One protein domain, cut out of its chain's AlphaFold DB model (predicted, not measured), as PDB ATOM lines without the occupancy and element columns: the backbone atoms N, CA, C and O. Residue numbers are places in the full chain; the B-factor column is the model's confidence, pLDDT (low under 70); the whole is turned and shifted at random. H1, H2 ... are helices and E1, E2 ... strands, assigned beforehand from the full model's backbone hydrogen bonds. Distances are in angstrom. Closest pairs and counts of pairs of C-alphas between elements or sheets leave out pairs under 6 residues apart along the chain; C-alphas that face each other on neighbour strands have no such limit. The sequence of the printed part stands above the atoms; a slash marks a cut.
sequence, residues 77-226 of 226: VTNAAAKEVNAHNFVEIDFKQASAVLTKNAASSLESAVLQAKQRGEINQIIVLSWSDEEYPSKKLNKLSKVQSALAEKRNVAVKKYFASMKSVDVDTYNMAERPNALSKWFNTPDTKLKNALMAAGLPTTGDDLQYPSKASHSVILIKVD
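AT A GLANCE: This is residues 77 to 226 of the 226 residues of an uncharacterized protein of Bdellovibrionales bacterium RBG_16_40_8 (UniProt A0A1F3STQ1). A twisted sheet of four strands forms the middle layer, with the two long helices H2 and H3 over one face and the short H1 over part of the other, where H5 packs on H1. H4 only grazes the sheet, and two long links, residues 131 to 145 and 201 to 217, have no named element. The 150 printed residues hold five named helices and four named strands, in the order H1 E1 H2 E2 H3 E3 H4 H5 E4; the class is mixed, helices and strands. The sheet, order E1 E4 E2 E3, is mixed, with E2 and E3 parallel and the other neighbours antiparallel. The whole is compact, with a radius of gyration of the C-alphas of 14.6 A and spans of 44 by 32 by 25 A.

IN THESE COORDINATES: The sheet's strands are E1, residues 87 to 94, 20.1 A long; E4, 218 to 225, 23.2 A, ending at C-alpha 225 (249.183, 168.807, 183.839); E2, 123 to 130, 20.4 A; and E3, 170 to 175, 16.8 A. H3, residues 146 to 163, is the longest helix, 26.0 A from C-alpha 146 (236.209, 167.121, 151.871); H2, residues 104 to 118, measures 21.1 A. H1, residues 77 to 84, begins at C-alpha 77 (230.219, 176.452, 181.024); H4 has residues 180 to 187 and H5 192 to 200.

HOW THE PARTS SIT: E1 and E4 are antiparallel at 161 degrees, with N 91 and O 221 at 3.0 A. E4 and E2 are antiparallel at 165 degrees, with N 222 and O 127 at 2.9 A. E2 and E3 are parallel at 12 degrees, with N 128 and O 172 at 2.8 A. E2, H3, E3 form a strand-helix-strand unit, two parallel neighbour strands joined through a helix; E1, H2, E2 form a split one, with E4 between its strands; both crossovers are right-handed. H2, 8.9 A over the sheet, runs along E1 and E4; its closest C-alphas to E1 are those of Ala 106 and Ile 93, 5.3 A. H3, on the same face at a height of 7.3 A, runs along the strands over E2 and, only just, E3, with 3 of its C-alphas falling on E3; H2 and H3 are near each other. On the opposite face H1, at 7.9 A, lies over E1, slantwise at 37 degrees on the local plane. H1 touches H5 at a shallow tilt of 11 degrees, opposite ways, closest at the C-alphas of Ala 81 and Ala 197, 4.1 A. H4 and H5 are close but not clearly touching, at a steep tilt of 59 degrees. Every O i to N i+4 pair is within hydrogen-bond range in H2, H3 and H5, but 2 of 4 in H1 and in H4.

THE WHOLE: The C-alphas of Gln 119 and Lys 140 are the two farthest apart, 44.4 A. The printed part has no cut; the links E2 to H3 and H5 to E4 are long. Its mean pLDDT is 82.6, and residues 77 to 85, 137 to 141, 179 to 197 and 199 to 212 are under 70.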
ATOM      1  N   VAL A  77     230.589 177.777 181.565       47.75
ATOM      2  CA  VAL A  77     230.219 176.452 181.024       47.75
ATOM      3  C   VAL A  77     231.453 175.649 180.582       47.75
ATOM      4  O   VAL A  77     231.465 174.421 180.627       47.75
ATOM      5  N   THR A  78     232.550 176.319 180.230       57.00
ATOM      6  CA  THR A  78     233.735 175.669 179.653       57.00
ATOM      7  C   THR A  78     234.665 175.028 180.685       57.00
ATOM      8  O   THR A  78     235.463 174.155 180.341       57.00
ATOM      9  N   ASN A  79     234.564 175.405 181.963       62.91
ATOM     10  CA  ASN A  79     235.477 174.922 183.003       62.91
ATOM     11  C   ASN A  79     235.070 173.540 183.558       62.91
ATOM     12  O   ASN A  79     235.916 172.782 184.027       62.91
ATOM     13  N   ALA A  80     233.783 173.180 183.476       64.81
ATOM     14  CA  ALA A  80     233.285 171.872 183.913       64.81
ATOM     15  C   ALA A  80     233.890 170.729 183.084       64.81
ATOM     16  O   ALA A  80     234.374 169.744 183.632       64.81
ATOM     17  N   ALA A  81     233.957 170.905 181.767       63.06
ATOM     18  CA  ALA A  81     234.565 169.932 180.871       63.06
ATOM     19  C   ALA A  81     236.042 169.705 181.145       63.06
ATOM     20  O   ALA A  81     236.482 168.564 181.223       63.06
ATOM     21  N   ALA A  82     236.802 170.787 181.322       67.00
ATOM     22  CA  ALA A  82     238.210 170.688 181.663       67.00
ATOM     23  C   ALA A  82     238.416 169.871 182.944       67.00
ATOM     24  O   ALA A  82     239.200 168.923 182.938       67.00
ATOM     25  N   LYS A  83     237.633 170.153 183.994       69.56
ATOM     26  CA  LYS A  83     237.674 169.396 185.254       69.56
ATOM     27  C   LYS A  83     237.411 167.900 185.054       69.56
ATOM     28  O   LYS A  83     238.161 167.087 185.582       69.56
ATOM     29  N   GLU A  84     236.404 167.533 184.267       68.56
ATOM     30  CA  GLU A  84     236.022 166.130 184.037       68.56
ATOM     31  C   GLU A  84     237.092 165.308 183.290       68.56
ATOM     32  O   GLU A  84     237.193 164.095 183.481       68.56
ATOM     33  N   VAL A  85     237.934 165.951 182.470       66.88
ATOM     34  CA  VAL A  85     239.042 165.278 181.749       66.88
ATOM     35  C   VAL A  85     240.388 165.409 182.446       66.88
ATOM     36  O   VAL A  85     241.424 165.070 181.866       66.88
ATOM     37  N   ASN A  86     240.390 165.928 183.675       72.31
ATOM     38  CA  ASN A  86     241.599 166.333 184.386       72.31
ATOM     39  C   ASN A  86     242.475 167.294 183.552       72.31
ATOM     40  O   ASN A  86     243.699 167.324 183.682       72.31
ATOM     41  N   ALA A  87     241.858 168.068 182.654       78.31
ATOM     42  CA  ALA A  87     242.512 169.208 182.038       78.31
ATOM     43  C   ALA A  87     242.456 170.355 183.035       78.31
ATOM     44  O   ALA A  87     241.413 170.730 183.563       78.31
ATOM     45  N   HIS A  88     243.618 170.923 183.294       82.19
ATOM     46  CA  HIS A  88     243.740 171.985 184.275       82.19
ATOM     47  C   HIS A  88     243.382 173.332 183.655       82.19
ATOM     48  O   HIS A  88     242.988 174.252 184.374       82.19
ATOM     49  N   ASN A  89     243.510 173.440 182.329       87.06
ATOM     50  CA  ASN A  89     243.203 174.645 181.577       87.06
ATOM     51  C   ASN A  89     242.465 174.311 180.278       87.06
ATOM     52  O   ASN A  89     242.706 173.283 179.639       87.06
ATOM     53  N   PHE A  90     241.589 175.235 179.895       87.25
ATOM     54  CA  PHE A  90     240.785 175.217 178.682       87.25
ATOM     55  C   PHE A  90     240.965 176.546 177.966       87.25
ATOM     56  O   PHE A  90     240.914 177.602 178.601       87.25
ATOM     57  N   VAL A  91     241.121 176.506 176.649       92.19
ATOM     58  CA  VAL A  91     241.070 177.710 175.826       92.19
ATOM     59  C   VAL A  91     240.368 177.421 174.509       92.19
ATOM     60  O   VAL A  91     240.641 176.430 173.836       92.19
ATOM     61  N   GLU A  92     239.455 178.312 174.151       92.69
ATOM     62  CA  GLU A  92     238.808 178.342 172.847       92.69
ATOM     63  C   GLU A  92     239.421 179.475 172.026       92.69
ATOM     64  O   GLU A  92     239.633 180.578 172.534       92.69
ATOM     65  N   ILE A  93     239.743 179.183 170.769       95.62
ATOM     66  CA  ILE A  93     240.287 180.155 169.824       95.62
ATOM     67  C   ILE A  93     239.454 180.173 168.549       95.62
ATOM     68  O   ILE A  93     238.937 179.144 168.112       95.62
ATOM     69  N   ASP A  94     239.379 181.344 167.929       95.88
ATOM     70  CA  ASP A  94     238.717 181.566 166.657       95.88
ATOM     71  C   ASP A  94     239.721 181.589 165.495       95.88
ATOM     72  O   ASP A  94     240.875 182.024 165.600       95.88
ATOM     73  N   PHE A  95     239.253 181.137 164.339       97.38
ATOM     74  CA  PHE A  95     239.919 181.306 163.062       97.38
ATOM     75  C   PHE A  95     239.085 182.213 162.174       97.38
ATOM     76  O   PHE A  95     237.857 182.173 162.164       97.38
ATOM     77  N   LYS A  96     239.769 182.969 161.315       97.44
ATOM     78  CA  LYS A  96     239.086 183.613 160.194       97.44
ATOM     79  C   LYS A  96     238.464 182.544 159.292       97.44
ATOM     80  O   LYS A  96     239.058 181.482 159.076       97.44
ATOM     81  N   GLN A  97     237.308 182.865 158.721       95.94
ATOM     82  CA  GLN A  97     236.649 182.018 157.733       95.94
ATOM     83  C   GLN A  97     237.616 181.659 156.592       95.94
ATOM     84  O   GLN A  97     238.448 182.468 156.172       95.94
ATOM     85  N   ALA A  98     237.530 180.417 156.135       96.88
ATOM     86  CA  ALA A  98     238.372 179.758 155.146       96.88
ATOM     87  C   ALA A  98     239.874 179.756 155.483       96.88
ATOM     88  O   ALA A  98     240.709 179.496 154.614       96.88
ATOM     89  N   SER A  99     240.240 180.027 156.739       97.94
ATOM     90  CA  SER A  99     241.628 180.137 157.175       97.94
ATOM     91  C   SER A  99     241.971 179.159 158.292       97.94
ATOM     92  O   SER A  99     241.168 178.862 159.176       97.94
ATOM     93  N   ALA A 100     243.218 178.698 158.257       98.12
ATOM     94  CA  ALA A 100     243.866 177.941 159.324       98.12
ATOM     95  C   ALA A 100     245.016 178.730 159.976       98.12
ATOM     96  O   ALA A 100     245.814 178.174 160.724       98.12
ATOM     97  N   VAL A 101     245.146 180.022 159.663       98.19
ATOM     98  CA  VAL A 101     246.203 180.866 160.227       98.19
ATOM     99  C   VAL A 101     245.800 181.304 161.629       98.19
ATOM    100  O   VAL A 101     244.765 181.949 161.796       98.19
ATOM    101  N   LEU A 102     246.646 181.002 162.616       97.19
ATOM    102  CA  LEU A 102     246.501 181.530 163.969       97.19
ATOM    103  C   LEU A 102     246.615 183.055 163.948       97.19
ATOM    104  O   LEU A 102     247.609 183.618 163.480       97.19
ATOM    105  N   THR A 103     245.585 183.727 164.453       97.06
ATOM    106  CA  THR A 103     245.620 185.174 164.655       97.06
ATOM    107  C   THR A 103     246.560 185.516 165.816       97.06
ATOM    108  O   THR A 103     246.905 184.659 166.632       97.06
ATOM    109  N   LYS A 104     246.976 186.785 165.920       96.88
ATOM    110  CA  LYS A 104     247.768 187.249 167.074       96.88
ATOM    111  C   LYS A 104     247.020 187.024 168.393       96.88
ATOM    112  O   LYS A 104     247.630 186.597 169.364       96.88
ATOM    113  N   ASN A 105     245.707 187.253 168.389       95.75
ATOM    114  CA  ASN A 105     244.855 187.057 169.559       95.75
ATOM    115  C   ASN A 105     244.789 185.577 169.941       95.75
ATOM    116  O   ASN A 105     245.055 185.247 171.089       95.75
ATOM    117  N   ALA A 106     244.554 184.682 168.975       96.31
ATOM    118  CA  ALA A 106     244.560 183.240 169.216       96.31
ATOM    119  C   ALA A 106     245.901 182.767 169.802       96.31
ATOM    120  O   ALA A 106     245.921 182.066 170.808       96.31
ATOM    121  N   ALA A 107     247.030 183.200 169.227       97.06
ATOM    122  CA  ALA A 107     248.356 182.861 169.744       97.06
ATOM    123  C   ALA A 107     248.581 183.375 171.181       97.06
ATOM    124  O   ALA A 107     249.125 182.643 172.006       97.06
ATOM    125  N   SER A 108     248.124 184.593 171.493       96.62
ATOM    126  CA  SER A 108     248.192 185.171 172.843       96.62
ATOM    127  C   SER A 108     247.324 184.409 173.851       96.62
ATOM    128  O   SER A 108     247.723 184.244 175.007       96.62
ATOM    129  N   SER A 109     246.149 183.927 173.433       95.50
ATOM    130  CA  SER A 109     245.275 183.098 174.268       95.50
ATOM    131  C   SER A 109     245.918 181.745 174.579       95.50
ATOM    132  O   SER A 109     245.907 181.316 175.732       95.50
ATOM    133  N   LEU A 110     246.536 181.096 173.581       96.12
ATOM    134  CA  LEU A 110     247.275 179.843 173.784       96.12
ATOM    135  C   LEU A 110     248.463 180.035 174.735       96.12
ATOM    136  O   LEU A 110     248.654 179.229 175.642       96.12
ATOM    137  N   GLU A 111     249.229 181.116 174.568       96.19
ATOM    138  CA  GLU A 111     250.358 181.444 175.445       96.19
ATOM    139  C   GLU A 111     249.901 181.617 176.894       96.19
ATOM    140  O   GLU A 111     250.466 181.014 177.808       96.19
ATOM    141  N   SER A 112     248.825 182.378 177.100       95.44
ATOM    142  CA  SER A 112     248.256 182.619 178.429       95.44
ATOM    143  C   SER A 112     247.793 181.320 179.092       95.44
ATOM    144  O   SER A 112     248.073 181.101 180.270       95.44
ATOM    145  N   ALA A 113     247.140 180.430 178.339       93.62
ATOM    146  CA  ALA A 113     246.698 179.130 178.841       93.62
ATOM    147  C   ALA A 113     247.881 178.219 179.217       93.62
ATOM    148  O   ALA A 113     247.850 177.557 180.254       93.62
ATOM    149  N   VAL A 114     248.955 178.226 178.419       95.19
ATOM    150  CA  VAL A 114     250.195 177.495 178.730       95.19
ATOM    151  C   VAL A 114     250.857 178.038 179.991       95.19
ATOM    152  O   VAL A 114     251.293 177.255 180.830       95.19
ATOM    153  N   LEU A 115     250.940 179.361 180.151       95.00
ATOM    154  CA  LEU A 115     251.523 179.970 181.349       95.00
ATOM    155  C   LEU A 115     250.730 179.596 182.606       95.00
ATOM    156  O   LEU A 115     251.331 179.200 183.602       95.00
ATOM    157  N   GLN A 116     249.397 179.642 182.541       92.12
ATOM    158  CA  GLN A 116     248.532 179.217 183.646       92.12
ATOM    159  C   GLN A 116     248.687 177.725 183.968       92.12
ATOM    160  O   GLN A 116     248.699 177.343 185.136       92.12
ATOM    161  N   ALA A 117     248.854 176.870 182.957       93.25
ATOM    162  CA  ALA A 117     249.117 175.448 183.159       93.25
ATOM    163  C   ALA A 117     250.473 175.192 183.823       93.25
ATOM    164  O   ALA A 117     250.537 174.455 184.804       93.25
ATOM    165  N   LYS A 118     251.531 175.875 183.374       94.31
ATOM    166  CA  LYS A 118     252.875 175.765 183.965       94.31
ATOM    167  C   LYS A 118     252.944 176.221 185.420       94.31
ATOM    168  O   LYS A 118     253.784 175.737 186.166       94.31
ATOM    169  N   GLN A 119     252.080 177.150 185.832       94.50
ATOM    170  CA  GLN A 119     251.978 177.560 187.236       94.50
ATOM    171  C   GLN A 119     251.410 176.455 188.138       94.50
ATOM    172  O   GLN A 119     251.593 176.515 189.350       94.50
ATOM    173  N   ARG A 120     250.714 175.467 187.563       92.75
ATOM    174  CA  ARG A 120     250.102 174.354 188.299       92.75
ATOM    175  C   ARG A 120     250.964 173.093 188.299       92.75
ATOM    176  O   ARG A 120     250.831 172.307 189.224       92.75
ATOM    177  N   GLY A 121     251.842 172.925 187.308       94.19
ATOM    178  CA  GLY A 121     252.735 171.771 187.203       94.19
ATOM    179  C   GLY A 121     253.338 171.604 185.807       94.19
ATOM    180  O   GLY A 121     253.333 172.530 184.990       94.19
ATOM    181  N   GLU A 122     253.860 170.410 185.527       94.75
ATOM    182  CA  GLU A 122     254.409 170.058 184.215       94.75
ATOM    183  C   GLU A 122     253.291 169.676 183.237       94.75
ATOM    184  O   GLU A 122     252.417 168.873 183.545       94.75
ATOM    185  N   ILE A 123     253.298 170.277 182.044       95.38
ATOM    186  CA  ILE A 123     252.319 169.966 180.996       95.38
ATOM    187  C   ILE A 123     252.733 168.654 180.334       95.38
ATOM    188  O   ILE A 123     253.753 168.620 179.650       95.38
ATOM    189  N   ASN A 124     251.919 167.613 180.475       93.56
ATOM    190  CA  ASN A 124     252.177 166.298 179.884       93.56
ATOM    191  C   ASN A 124     251.489 166.115 178.518       93.56
ATOM    192  O   ASN A 124     252.055 165.518 177.603       93.56
ATOM    193  N   GLN A 125     250.278 166.654 178.361       93.50
ATOM    194  CA  GLN A 125     249.416 166.394 177.212       93.50
ATOM    195  C   GLN A 125     248.591 167.630 176.838       93.50
ATOM    196  O   GLN A 125     248.016 168.317 177.687       93.50
ATOM    197  N   ILE A 126     248.485 167.881 175.537       94.19
ATOM    198  CA  ILE A 126     247.611 168.884 174.937       94.19
ATOM    199  C   ILE A 126     246.685 168.182 173.949       94.19
ATOM    200  O   ILE A 126     247.138 167.508 173.029       94.19
ATOM    201  N   ILE A 127     245.381 168.390 174.107       92.31
ATOM    202  CA  ILE A 127     244.359 167.884 173.192       92.31
ATOM    203  C   ILE A 127     243.786 169.061 172.409       92.31
ATOM    204  O   ILE A 127     243.300 170.028 172.995       92.31
ATOM    205  N   VAL A 128     243.820 168.971 171.083       93.81
ATOM    206  CA  VAL A 128     243.311 169.987 170.159       93.81
ATOM    207  C   VAL A 128     242.121 169.426 169.396       93.81
ATOM    208  O   VAL A 128     242.233 168.417 168.708       93.81
ATOM    209  N   LEU A 129     240.987 170.106 169.477       91.88
ATOM    210  CA  LEU A 129     239.759 169.778 168.759       91.88
ATOM    211  C   LEU A 129     239.472 170.938 167.807       91.88
ATOM    212  O   LEU A 129     239.283 172.059 168.269       91.88
ATOM    213  N   SER A 130     239.455 170.706 166.494       93.75
ATOM    214  CA  SER A 130     239.218 171.780 165.517       93.75
ATOM    215  C   SER A 130     237.985 171.523 164.670       93.75
ATOM    216  O   SER A 130     237.804 170.423 164.141       93.75
ATOM    217  N   TRP A 131     237.182 172.567 164.478       93.12
ATOM    218  CA  TRP A 131     236.024 172.571 163.592       93.12
ATOM    219  C   TRP A 131     236.344 173.257 162.264       93.12
ATOM    220  O   TRP A 131     237.299 174.027 162.122       93.12
ATOM    221  N   SER A 132     235.524 172.956 161.259       94.62
ATOM    222  CA  SER A 132     235.520 173.657 159.971       94.62
ATOM    223  C   SER A 132     234.673 174.930 160.046       94.62
ATOM    224  O   SER A 132     234.246 175.298 161.132       94.62
ATOM    225  N   ASP A 133     234.429 175.626 158.936       94.12
ATOM    226  CA  ASP A 133     233.508 176.782 158.938       94.12
ATOM    227  C   ASP A 133     232.040 176.377 158.846       94.12
ATOM    228  O   ASP A 133     231.148 177.186 159.083       94.12
ATOM    229  N   GLU A 134     231.786 175.130 158.466       89.19
ATOM    230  CA  GLU A 134     230.450 174.570 158.476       89.19
ATOM    231  C   GLU A 134     230.211 173.855 159.799       89.19
ATOM    232  O   GLU A 134     231.050 173.088 160.289       89.19
ATOM    233  N   GLU A 135     229.037 174.116 160.362       80.25
ATOM    234  CA  GLU A 135     228.578 173.459 161.568       80.25
ATOM    235  C   GLU A 135     228.357 171.974 161.302       80.25
ATOM    236  O   GLU A 135     227.651 171.562 160.373       80.25
ATOM    237  N   TYR A 136     229.003 171.160 162.127       73.06
ATOM    238  CA  TYR A 136     228.865 169.724 162.093       73.06
ATOM    239  C   TYR A 136     228.945 169.171 163.509       73.06
ATOM    240  O   TYR A 136     229.820 169.590 164.273       73.06
ATOM    241  N   PRO A 137     228.098 168.187 163.834       69.62
ATOM    242  CA  PRO A 137     227.012 167.632 163.007       69.62
ATOM    243  C   PRO A 137     225.847 168.616 162.747       69.62
ATOM    244  O   PRO A 137     225.557 169.459 163.584       69.62
ATOM    245  N   SER A 138     225.179 168.535 161.583       68.12
ATOM    246  CA  SER A 138     223.998 169.367 161.282       68.12
ATOM    247  C   SER A 138     222.796 168.525 160.864       68.12
ATOM    248  O   SER A 138     222.944 167.504 160.194       68.12
ATOM    249  N   LYS A 139     221.580 168.999 161.183       67.38
ATOM    250  CA  LYS A 139     220.304 168.318 160.865       67.38
ATOM    251  C   LYS A 139     220.146 167.924 159.394       67.38
ATOM    252  O   LYS A 139     219.382 167.023 159.070       67.38
ATOM    253  N   LYS A 140     220.801 168.660 158.494       68.94
ATOM    254  CA  LYS A 140     220.664 168.501 157.042       68.94
ATOM    255  C   LYS A 140     221.808 167.703 156.425       68.94
ATOM    256  O   LYS A 140     221.633 167.150 155.343       68.94
ATOM    257  N   LEU A 141     222.974 167.660 157.074       68.50
ATOM    258  CA  LEU A 141     224.182 167.088 156.492       68.50
ATOM    259  C   LEU A 141     224.734 165.976 157.369       68.50
ATOM    260  O   LEU A 141     225.368 166.186 158.397       68.50
ATOM    261  N   ASN A 142     224.599 164.766 156.845       71.19
ATOM    262  CA  ASN A 142     225.223 163.575 157.403       71.19
ATOM    263  C   ASN A 142     226.756 163.578 157.258       71.19
ATOM    264  O   ASN A 142     227.431 162.733 157.844       71.19
ATOM    265  N   LYS A 143     227.320 164.461 156.428       80.06
ATOM    266  CA  LYS A 143     228.758 164.546 156.172       80.06
ATOM    267  C   LYS A 143     229.114 165.932 155.642       80.06
ATOM    268  O   LYS A 143     228.432 166.423 154.745       80.06
ATOM    269  N   LEU A 144     230.205 166.507 156.137       85.44
ATOM    270  CA  LEU A 144     230.796 167.706 155.550       85.44
ATOM    271  C   LEU A 144     231.543 167.408 154.244       85.44
ATOM    272  O   LEU A 144     231.942 166.272 153.955       85.44
ATOM    273  N   SER A 145     231.743 168.449 153.435       91.00
ATOM    274  CA  SER A 145     232.566 168.344 152.231       91.00
ATOM    275  C   SER A 145     234.026 168.017 152.591       91.00
ATOM    276  O   SER A 145     234.517 168.367 153.665       91.00
ATOM    277  N   LYS A 146     234.768 167.384 151.669       91.75
ATOM    278  CA  LYS A 146     236.209 167.121 151.871       91.75
ATOM    279  C   LYS A 146     237.005 168.405 152.137       91.75
ATOM    280  O   LYS A 146     238.021 168.353 152.820       91.75
ATOM    281  N   VAL A 147     236.551 169.537 151.593       94.31
ATOM    282  CA  VAL A 147     237.180 170.849 151.784       94.31
ATOM    283  C   VAL A 147     237.073 171.288 153.243       94.31
ATOM    284  O   VAL A 147     238.075 171.698 153.820       94.31
ATOM    285  N   GLN A 148     235.899 171.130 153.855       94.00
ATOM    286  CA  GLN A 148     235.674 171.470 155.259       94.00
ATOM    287  C   GLN A 148     236.453 170.557 156.209       94.00
ATOM    288  O   GLN A 148     237.137 171.050 157.106       94.00
ATOM    289  N   SER A 149     236.448 169.239 155.972       92.38
ATOM    290  CA  SER A 149     237.280 168.319 156.763       92.38
ATOM    291  C   SER A 149     238.770 168.665 156.629       92.38
ATOM    292  O   SER A 149     239.479 168.728 157.629       92.38
ATOM    293  N   ALA A 150     239.253 168.980 155.422       95.06
ATOM    294  CA  ALA A 150     240.642 169.395 155.225       95.06
ATOM    295  C   ALA A 150     240.973 170.742 155.893       95.06
ATOM    296  O   ALA A 150     242.117 170.960 156.293       95.06
ATOM    297  N   LEU A 151     240.010 171.660 156.009       97.00
ATOM    298  CA  LEU A 151     240.202 172.937 156.695       97.00
ATOM    299  C   LEU A 151     240.393 172.742 158.203       97.00
ATOM    300  O   LEU A 151     241.347 173.281 158.764       97.00
ATOM    301  N   ALA A 152     239.538 171.941 158.837       95.50
ATOM    302  CA  ALA A 152     239.681 171.581 160.247       95.50
ATOM    303  C   ALA A 152     241.025 170.881 160.524       95.50
ATOM    304  O   ALA A 152     241.713 171.211 161.489       95.50
ATOM    305  N   GLU A 153     241.468 170.000 159.624       96.00
ATOM    306  CA  GLU A 153     242.782 169.359 159.738       96.00
ATOM    307  C   GLU A 153     243.939 170.363 159.623       96.00
ATOM    308  O   GLU A 153     244.897 170.328 160.393       96.00
ATOM    309  N   LYS A 154     243.850 171.333 158.707       98.06
ATOM    310  CA  LYS A 154     244.858 172.403 158.616       98.06
ATOM    311  C   LYS A 154     244.928 173.238 159.898       98.06
ATOM    312  O   LYS A 154     246.022 173.659 160.270       98.06
ATOM    313  N   ARG A 155     243.797 173.468 160.574       98.19
ATOM    314  CA  ARG A 155     243.745 174.159 161.877       98.19
ATOM    315  C   ARG A 155     244.440 173.348 162.964       98.19
ATOM    316  O   ARG A 155     245.307 173.890 163.647       98.19
ATOM    317  N   ASN A 156     244.168 172.043 163.033       97.38
ATOM    318  CA  ASN A 156     244.892 171.115 163.907       97.38
ATOM    319  C   ASN A 156     246.408 171.206 163.701       97.38
ATOM    320  O   ASN A 156     247.156 171.389 164.660       97.38
ATOM    321  N   VAL A 157     246.868 171.152 162.447       97.81
ATOM    322  CA  VAL A 157     248.295 171.271 162.111       97.81
ATOM    323  C   VAL A 157     248.870 172.625 162.538       97.81
ATOM    324  O   VAL A 157     249.990 172.676 163.045       97.81
ATOM    325  N   ALA A 158     248.130 173.722 162.359       98.12
ATOM    326  CA  ALA A 158     248.579 175.052 162.762       98.12
ATOM    327  C   ALA A 158     248.773 175.164 164.283       98.12
ATOM    328  O   ALA A 158     249.816 175.649 164.730       98.12
ATOM    329  N   VAL A 159     247.818 174.659 165.068       97.69
ATOM    330  CA  VAL A 159     247.900 174.630 166.538       97.69
ATOM    331  C   VAL A 159     248.999 173.673 167.007       97.69
ATOM    332  O   VAL A 159     249.832 174.040 167.830       97.69
ATOM    333  N   LYS A 160     249.098 172.472 166.427       96.94
ATOM    334  CA  LYS A 160     250.176 171.521 166.744       96.94
ATOM    335  C   LYS A 160     251.556 172.110 166.466       96.94
ATOM    336  O   LYS A 160     252.475 171.949 167.263       96.94
ATOM    337  N   LYS A 161     251.704 172.845 165.361       97.38
ATOM    338  CA  LYS A 161     252.949 173.546 165.023       97.38
ATOM    339  C   LYS A 161     253.293 174.644 166.029       97.38
ATOM    340  O   LYS A 161     254.474 174.844 166.292       97.38
ATOM    341  N   TYR A 162     252.299 175.338 166.585       97.06
ATOM    342  CA  TYR A 162     252.520 176.316 167.651       97.06
ATOM    343  C   TYR A 162     253.151 175.647 168.887       97.06
ATOM    344  O   TYR A 162     254.170 176.119 169.394       97.06
ATOM    345  N   PHE A 163     252.635 174.483 169.289       96.50
ATOM    346  CA  PHE A 163     253.159 173.722 170.428       96.50
ATOM    347  C   PHE A 163     254.431 172.912 170.138       96.50
ATOM    348  O   PHE A 163     255.082 172.462 171.072       96.50
ATOM    349  N   ALA A 164     254.859 172.777 168.879       95.44
ATOM    350  CA  ALA A 164     256.026 171.967 168.505       95.44
ATOM    351  C   ALA A 164     257.360 172.430 169.129       95.44
ATOM    352  O   ALA A 164     258.333 171.680 169.133       95.44
ATOM    353  N   SER A 165     257.428 173.669 169.626       90.62
ATOM    354  CA  SER A 165     258.600 174.183 170.350       90.62
ATOM    355  C   SER A 165     258.671 173.714 171.810       90.62
ATOM    356  O   SER A 165     259.738 173.782 172.425       90.62
ATOM    357  N   MET A 166     257.560 173.224 172.365       91.31
ATOM    358  CA  MET A 166     257.491 172.698 173.721       91.31
ATOM    359  C   MET A 166     258.034 171.271 173.723       91.31
ATOM    360  O   MET A 166     257.476 170.369 173.103       91.31
ATOM    361  N   LYS A 167     259.170 171.073 174.393       87.50
ATOM    362  CA  LYS A 167     259.751 169.740 174.574       87.50
ATOM    363  C   LYS A 167     258.867 168.922 175.516       87.50
ATOM    364  O   LYS A 167     258.302 169.488 176.443       87.50
ATOM    365  N   SER A 168     258.813 167.610 175.288       87.44
ATOM    366  CA  SER A 168     258.175 166.633 176.187       87.44
ATOM    367  C   SER A 168     256.654 166.744 176.351       87.44
ATOM    368  O   SER A 168     256.109 166.104 177.238       87.44
ATOM    369  N   VAL A 169     255.965 167.497 175.489       94.06
ATOM    370  CA  VAL A 169     254.498 167.581 175.497       94.06
ATOM    371  C   VAL A 169     253.927 166.721 174.379       94.06
ATOM    372  O   VAL A 169     254.292 166.910 173.215       94.06
ATOM    373  N   ASP A 170     253.013 165.811 174.711       94.69
ATOM    374  CA  ASP A 170     252.237 165.100 173.696       94.69
ATOM    375  C   ASP A 170     251.104 165.990 173.174       94.69
ATOM    376  O   ASP A 170     250.411 166.649 173.950       94.69
ATOM    377  N   VAL A 171     250.934 166.051 171.854       95.25
ATOM    378  CA  VAL A 171     249.926 166.910 171.218       95.25
ATOM    379  C   VAL A 171     249.036 166.072 170.319       95.25
ATOM    380  O   VAL A 171     249.382 165.776 169.163       95.25
ATOM    381  N   ASP A 172     247.858 165.772 170.850       92.44
ATOM    382  CA  ASP A 172     246.787 165.072 170.166       92.44
ATOM    383  C   ASP A 172     245.898 166.055 169.414       92.44
ATOM    384  O   ASP A 172     245.578 167.145 169.891       92.44
ATOM    385  N   THR A 173     245.487 165.670 168.212       92.88
ATOM    386  CA  THR A 173     244.663 166.511 167.344       92.88
ATOM    387  C   THR A 173     243.472 165.735 166.820       92.88
ATOM    388  O   THR A 173     243.629 164.619 166.324       92.88
ATOM    389  N   TYR A 174     242.302 166.360 166.852       88.69
ATOM    390  CA  TYR A 174     241.038 165.757 166.466       88.69
ATOM    391  C   TYR A 174     240.300 166.655 165.487       88.69
ATOM    392  O   TYR A 174     240.102 167.854 165.702       88.69
ATOM    393  N   ASN A 175     239.911 166.065 164.367       90.62
ATOM    394  CA  ASN A 175     239.150 166.741 163.338       90.62
ATOM    395  C   ASN A 175     237.654 166.601 163.635       90.62
ATOM    396  O   ASN A 175     237.043 165.573 163.340       90.62
ATOM    397  N   MET A 176     237.054 167.646 164.201       86.94
ATOM    398  CA  MET A 176     235.631 167.652 164.554       86.94
ATOM    399  C   MET A 176     234.717 167.836 163.337       86.94
ATOM    400  O   MET A 176     233.503 167.710 163.454       86.94
ATOM    401  N   ALA A 177     235.287 168.086 162.154       88.56
ATOM    402  CA  ALA A 177     234.573 168.077 160.882       88.56
ATOM    403  C   ALA A 177     234.530 166.686 160.218       88.56
ATOM    404  O   ALA A 177     233.967 166.529 159.129       88.56
ATOM    405  N   GLU A 178     235.134 165.667 160.836       82.88
ATOM    406  CA  GLU A 178     235.016 164.275 160.411       82.88
ATOM    407  C   GLU A 178     233.908 163.533 161.162       82.88
ATOM    408  O   GLU A 178     233.450 163.927 162.235       82.88
ATOM    409  N   ARG A 179     233.425 162.435 160.565       69.94
ATOM    410  CA  ARG A 179     232.315 161.680 161.154       69.94
ATOM    411  C   ARG A 179     232.704 161.091 162.510       69.94
ATOM    412  O   ARG A 179     233.852 160.674 162.689       69.94
ATOM    413  N   PRO A 180     231.696 160.865 163.374       62.59
ATOM    414  CA  PRO A 180     231.853 160.147 164.620       62.59
ATOM    415  C   PRO A 180     232.587 158.823 164.493       62.59
ATOM    416  O   PRO A 180     233.115 158.414 165.486       62.59
ATOM    417  N   ASN A 181     232.696 158.146 163.344       60.53
ATOM    418  CA  ASN A 181     233.468 156.893 163.260       60.53
ATOM    419  C   ASN A 181     234.982 157.058 163.500       60.53
ATOM    420  O   ASN A 181     235.638 156.107 163.921       60.53
ATOM    421  N   ALA A 182     235.546 158.235 163.211       59.66
ATOM    422  CA  ALA A 182     236.938 158.547 163.537       59.66
ATOM    423  C   ALA A 182     237.076 158.857 165.033       59.66
ATOM    424  O   ALA A 182     237.922 158.286 165.717       59.66
ATOM    425  N   LEU A 183     236.158 159.675 165.548       62.44
ATOM    426  CA  LEU A 183     236.064 160.025 166.961       62.44
ATOM    427  C   LEU A 183     235.636 158.845 167.848       62.44
ATOM    428  O   LEU A 183     236.088 158.732 168.975       62.44
ATOM    429  N   SER A 184     234.806 157.930 167.359       56.19
ATOM    430  CA  SER A 184     234.209 156.820 168.103       56.19
ATOM    431  C   SER A 184     235.219 155.728 168.328       56.19
ATOM    432  O   SER A 184     235.170 155.095 169.362       56.19
ATOM    433  N   LYS A 185     236.201 155.536 167.445       58.56
ATOM    434  CA  LYS A 185     237.333 154.653 167.757       58.56
ATOM    435  C   LYS A 185     238.091 155.111 169.003       58.56
ATOM    436  O   LYS A 185     238.628 154.268 169.706       58.56
ATOM    437  N   TRP A 186     238.088 156.412 169.287       57.62
ATOM    438  CA  TRP A 186     238.673 156.981 170.492       57.62
ATOM    439  C   TRP A 186     237.661 157.053 171.652       57.62
ATOM    440  O   TRP A 186     237.957 156.577 172.739       57.62
ATOM    441  N   PHE A 187     236.418 157.488 171.419       61.12
ATOM    442  CA  PHE A 187     235.349 157.510 172.433       61.12
ATOM    443  C   PHE A 187     234.809 156.125 172.835       61.12
ATOM    444  O   PHE A 187     234.109 156.018 173.837       61.12
ATOM    445  N   ASN A 188     235.106 155.073 172.065       53.62
ATOM    446  CA  ASN A 188     234.809 153.675 172.404       53.62
ATOM    447  C   ASN A 188     235.937 153.031 173.226       53.62
ATOM    448  O   ASN A 188     235.833 151.859 173.582       53.62
ATOM    449  N   THR A 189     237.015 153.765 173.520       52.09
ATOM    450  CA  THR A 189     237.947 153.403 174.597       52.09
ATOM    451  C   THR A 189     237.418 153.965 175.934       52.09
ATOM    452  O   THR A 189     236.503 154.787 175.906       52.09
ATOM    453  N   PRO A 190     237.899 153.514 177.112       45.62
ATOM    454  CA  PRO A 190     237.244 153.703 178.419       45.62
ATOM    455  C   PRO A 190     236.993 155.137 178.909       45.62
ATOM    456  O   PRO A 190     236.482 155.302 180.015       45.62
ATOM    457  N   ASP A 191     237.309 156.176 178.144       55.91
ATOM    458  CA  ASP A 191     237.142 157.556 178.584       55.91
ATOM    459  C   ASP A 191     235.736 158.092 178.268       55.91
ATOM    460  O   ASP A 191     235.522 159.120 177.625       55.91
ATOM    461  N   THR A 192     234.725 157.385 178.785       62.22
ATOM    462  CA  THR A 192     233.339 157.881 178.876       62.22
ATOM    463  C   THR A 192     233.296 159.242 179.577       62.22
ATOM    464  O   THR A 192     232.441 160.069 179.269       62.22
ATOM    465  N   LYS A 193     234.265 159.497 180.467       65.62
ATOM    466  CA  LYS A 193     234.491 160.784 181.131       65.62
ATOM    467  C   LYS A 193     234.790 161.895 180.139       65.62
ATOM    468  O   LYS A 193     234.180 162.945 180.223       65.62
ATOM    469  N   LEU A 194     235.636 161.644 179.146       69.81
ATOM    470  CA  LEU A 194     235.989 162.625 178.124       69.81
ATOM    471  C   LEU A 194     234.829 162.934 177.190       69.81
ATOM    472  O   LEU A 194     234.586 164.093 176.871       69.81
ATOM    473  N   LYS A 195     234.028 161.927 176.837       67.50
ATOM    474  CA  LYS A 195     232.758 162.168 176.147       67.50
ATOM    475  C   LYS A 195     231.823 163.053 176.982       67.50
ATOM    476  O   LYS A 195     231.331 164.057 176.473       67.50
ATOM    477  N   ASN A 196     231.595 162.701 178.248       67.12
ATOM    478  CA  ASN A 196     230.708 163.449 179.144       67.12
ATOM    479  C   ASN A 196     231.221 164.865 179.410       67.12
ATOM    480  O   ASN A 196     230.437 165.803 179.450       67.12
ATOM    481  N   ALA A 197     232.534 165.025 179.523       67.81
ATOM    482  CA  ALA A 197     233.200 166.301 179.677       67.81
ATOM    483  C   ALA A 197     232.974 167.198 178.470       67.81
ATOM    484  O   ALA A 197     232.566 168.340 178.624       67.81
ATOM    485  N   LEU A 198     233.192 166.682 177.259       72.69
ATOM    486  CA  LEU A 198     232.959 167.448 176.039       72.69
ATOM    487  C   LEU A 198     231.476 167.825 175.915       72.69
ATOM    488  O   LEU A 198     231.182 168.980 175.628       72.69
ATOM    489  N   MET A 199     230.552 166.914 176.249       67.50
ATOM    490  CA  MET A 199     229.122 167.240 176.335       67.50
ATOM    491  C   MET A 199     228.840 168.339 177.371       67.50
ATOM    492  O   MET A 199     228.129 169.288 177.065       67.50
ATOM    493  N   ALA A 200     229.440 168.264 178.562       63.72
ATOM    494  CA  ALA A 200     229.306 169.278 179.607       63.72
ATOM    495  C   ALA A 200     229.923 170.636 179.214       63.72
ATOM    496  O   ALA A 200     229.423 171.670 179.642       63.72
ATOM    497  N   ALA A 201     230.954 170.654 178.357       63.06
ATOM    498  CA  ALA A 201     231.520 171.874 177.752       63.06
ATOM    499  C   ALA A 201     230.605 172.510 176.705       63.06
ATOM    500  O   ALA A 201     230.942 173.542 176.123       63.06
ATOM    501  N   GLY A 202     229.500 171.846 176.392       60.91
ATOM    502  CA  GLY A 202     228.648 172.187 175.278       60.91
ATOM    503  C   GLY A 202     229.260 171.915 173.914       60.91
ATOM    504  O   GLY A 202     228.964 172.616 172.948       60.91
ATOM    505  N   LEU A 203     230.120 170.901 173.823       67.75
ATOM    506  CA  LEU A 203     230.583 170.359 172.555       67.75
ATOM    507  C   LEU A 203     229.675 169.182 172.189       67.75
ATOM    508  O   LEU A 203     229.744 168.131 172.835       67.75
ATOM    509  N   PRO A 204     228.808 169.329 171.171       59.56
ATOM    510  CA  PRO A 204     227.917 168.254 170.772       59.56
ATOM    511  C   PRO A 204     228.745 167.043 170.339       59.56
ATOM    512  O   PRO A 204     229.554 167.113 169.412       59.56
ATOM    513  N   THR A 205     228.548 165.910 171.015       58.12
ATOM    514  CA  THR A 205     229.156 164.628 170.613       58.12
ATOM    515  C   THR A 205     228.268 163.857 169.629       58.12
ATOM    516  O   THR A 205     228.703 162.865 169.039       58.12
ATOM    517  N   THR A 206     227.035 164.328 169.413       55.88
ATOM    518  CA  THR A 206     226.020 163.766 168.512       55.88
ATOM    519  C   THR A 206     225.278 164.876 167.754       55.88
ATOM    520  O   THR A 206     225.310 166.042 168.137       55.88
ATOM    521  N   GLY A 207     224.641 164.515 166.634       51.88
ATOM    522  CA  GLY A 207     223.986 165.439 165.690       51.88
ATOM    523  C   GLY A 207     222.698 166.106 166.122       51.88
ATOM    524  O   GLY A 207     222.236 167.007 165.423       51.88
ATOM    525  N   ASP A 208     222.143 165.678 167.246       56.56
ATOM    526  CA  ASP A 208     220.748 165.954 167.573       56.56
ATOM    527  C   ASP A 208     220.581 166.957 168.726       56.56
ATOM    528  O   ASP A 208     219.461 167.391 168.998       56.56
ATOM    529  N   ASP A 209     221.676 167.391 169.361       58.53
ATOM    530  CA  ASP A 209     221.617 168.339 170.477       58.53
ATOM    531  C   ASP A 209     221.509 169.794 169.991       58.53
ATOM    532  O   ASP A 209     222.477 170.436 169.590       58.53
ATOM    533  N   LEU A 210     220.287 170.326 170.061       55.50
ATOM    534  CA  LEU A 210     219.887 171.670 169.622       55.50
ATOM    535  C   LEU A 210     220.319 172.829 170.535       55.50
ATOM    536  O   LEU A 210     220.033 173.979 170.210       55.50
ATOM    537  N   GLN A 211     220.933 172.548 171.685       63.06
ATOM    538  CA  GLN A 211     221.159 173.547 172.737       63.06
ATOM    539  C   GLN A 211     222.561 174.165 172.738       63.06
ATOM    540  O   GLN A 211     222.850 174.997 173.595       63.06
ATOM    541  N   TYR A 212     223.429 173.794 171.795       66.31
ATOM    542  CA  TYR A 212     224.830 174.204 171.841       66.31
ATOM    543  C   TYR A 212     225.165 175.324 170.850       66.31
ATOM    544  O   TYR A 212     224.691 175.299 169.713       66.31
ATOM    545  N   PRO A 213     225.976 176.319 171.266       71.88
ATOM    546  CA  PRO A 213     226.434 177.369 170.371       71.88
ATOM    547  C   PRO A 213     227.329 176.776 169.281       71.88
ATOM    548  O   PRO A 213     228.175 175.918 169.547       71.88
ATOM    549  N   SER A 214     227.156 177.266 168.053       80.12
ATOM    550  CA  SER A 214     227.920 176.811 166.892       80.12
ATOM    551  C   SER A 214     229.425 176.963 167.128       80.12
ATOM    552  O   SER A 214     229.905 178.045 167.461       80.12
ATOM    553  N   LYS A 215     230.181 175.882 166.914       85.50
ATOM    554  CA  LYS A 215     231.657 175.871 166.975       85.50
ATOM    555  C   LYS A 215     232.308 176.053 165.605       85.50
ATOM    556  O   LYS A 215     233.502 175.809 165.439       85.50
ATOM    557  N   ALA A 216     231.541 176.497 164.609       89.75
ATOM    558  CA  ALA A 216     232.066 176.838 163.294       89.75
ATOM    559  C   ALA A 216     233.231 177.833 163.412       89.75
ATOM    560  O   ALA A 216     233.147 178.820 164.133       89.75
ATOM    561  N   SER A 217     234.327 177.561 162.713       94.56
ATOM    562  CA  SER A 217     235.559 178.355 162.713       94.56
ATOM    563  C   SER A 217     236.336 178.399 164.036       94.56
ATOM    564  O   SER A 217     237.234 179.226 164.161       94.56
ATOM    565  N   HIS A 218     236.076 177.495 164.984       94.38
ATOM    566  CA  HIS A 218     236.781 177.460 166.269       94.38
ATOM    567  C   HIS A 218     237.690 176.235 166.426       94.38
ATOM    568  O   HIS A 218     237.525 175.207 165.760       94.38
ATOM    569  N   SER A 219     238.632 176.349 167.362       94.44
ATOM    570  CA  SER A 219     239.302 175.206 167.976       94.44
ATOM    571  C   SER A 219     239.245 175.306 169.493       94.44
ATOM    572  O   SER A 219     239.378 176.385 170.067       94.44
ATOM    573  N   VAL A 220     239.104 174.152 170.133       92.25
ATOM    574  CA  VAL A 220     239.177 173.982 171.580       92.25
ATOM    575  C   VAL A 220     240.474 173.271 171.923       92.25
ATOM    576  O   VAL A 220     240.817 172.257 171.314       92.25
ATOM    577  N   ILE A 221     241.197 173.813 172.896       93.50
ATOM    578  CA  ILE A 221     242.461 173.280 173.375       93.50
ATOM    579  C   ILE A 221     242.319 172.969 174.862       93.50
ATOM    580  O   ILE A 221     241.971 173.834 175.668       93.50
ATOM    581  N   LEU A 222     242.610 171.722 175.211       91.75
ATOM    582  CA  LEU A 222     242.632 171.219 176.578       91.75
ATOM    583  C   LEU A 222     244.087 170.966 176.961       91.75
ATOM    584  O   LEU A 222     244.802 170.274 176.235       91.75
ATOM    585  N   ILE A 223     244.525 171.522 178.088       92.06
ATOM    586  CA  ILE A 223     245.899 171.375 178.578       92.06
ATOM    587  C   ILE A 223     245.865 170.589 179.883       92.06
ATOM    588  O   ILE A 223     245.278 171.031 180.880       92.06
ATOM    589  N   LYS A 224     246.500 169.417 179.869       91.62
ATOM    590  CA  LYS A 224     246.646 168.535 181.023       91.62
ATOM    591  C   LYS A 224     248.016 168.744 181.658       91.62
ATOM    592  O   LYS A 224     248.981 169.122 180.996       91.62
ATOM    593  N   VAL A 225     248.033 168.586 182.969       91.38
ATOM    594  CA  VAL A 225     249.183 168.807 183.839       91.38
ATOM    595  C   VAL A 225     249.264 167.577 184.739       91.38
ATOM    596  O   VAL A 225     248.207 167.029 185.070       91.38
ATOM    597  N   ASP A 226     250.477 167.120 185.039       86.69
ATOM    598  CA  ASP A 226     250.729 166.041 186.008       86.69
ATOM    599  C   ASP A 226     250.486 166.475 187.463       86.69
ATOM    600  O   ASP A 226     250.785 167.647 187.798       86.69
TER     601      ASP A 226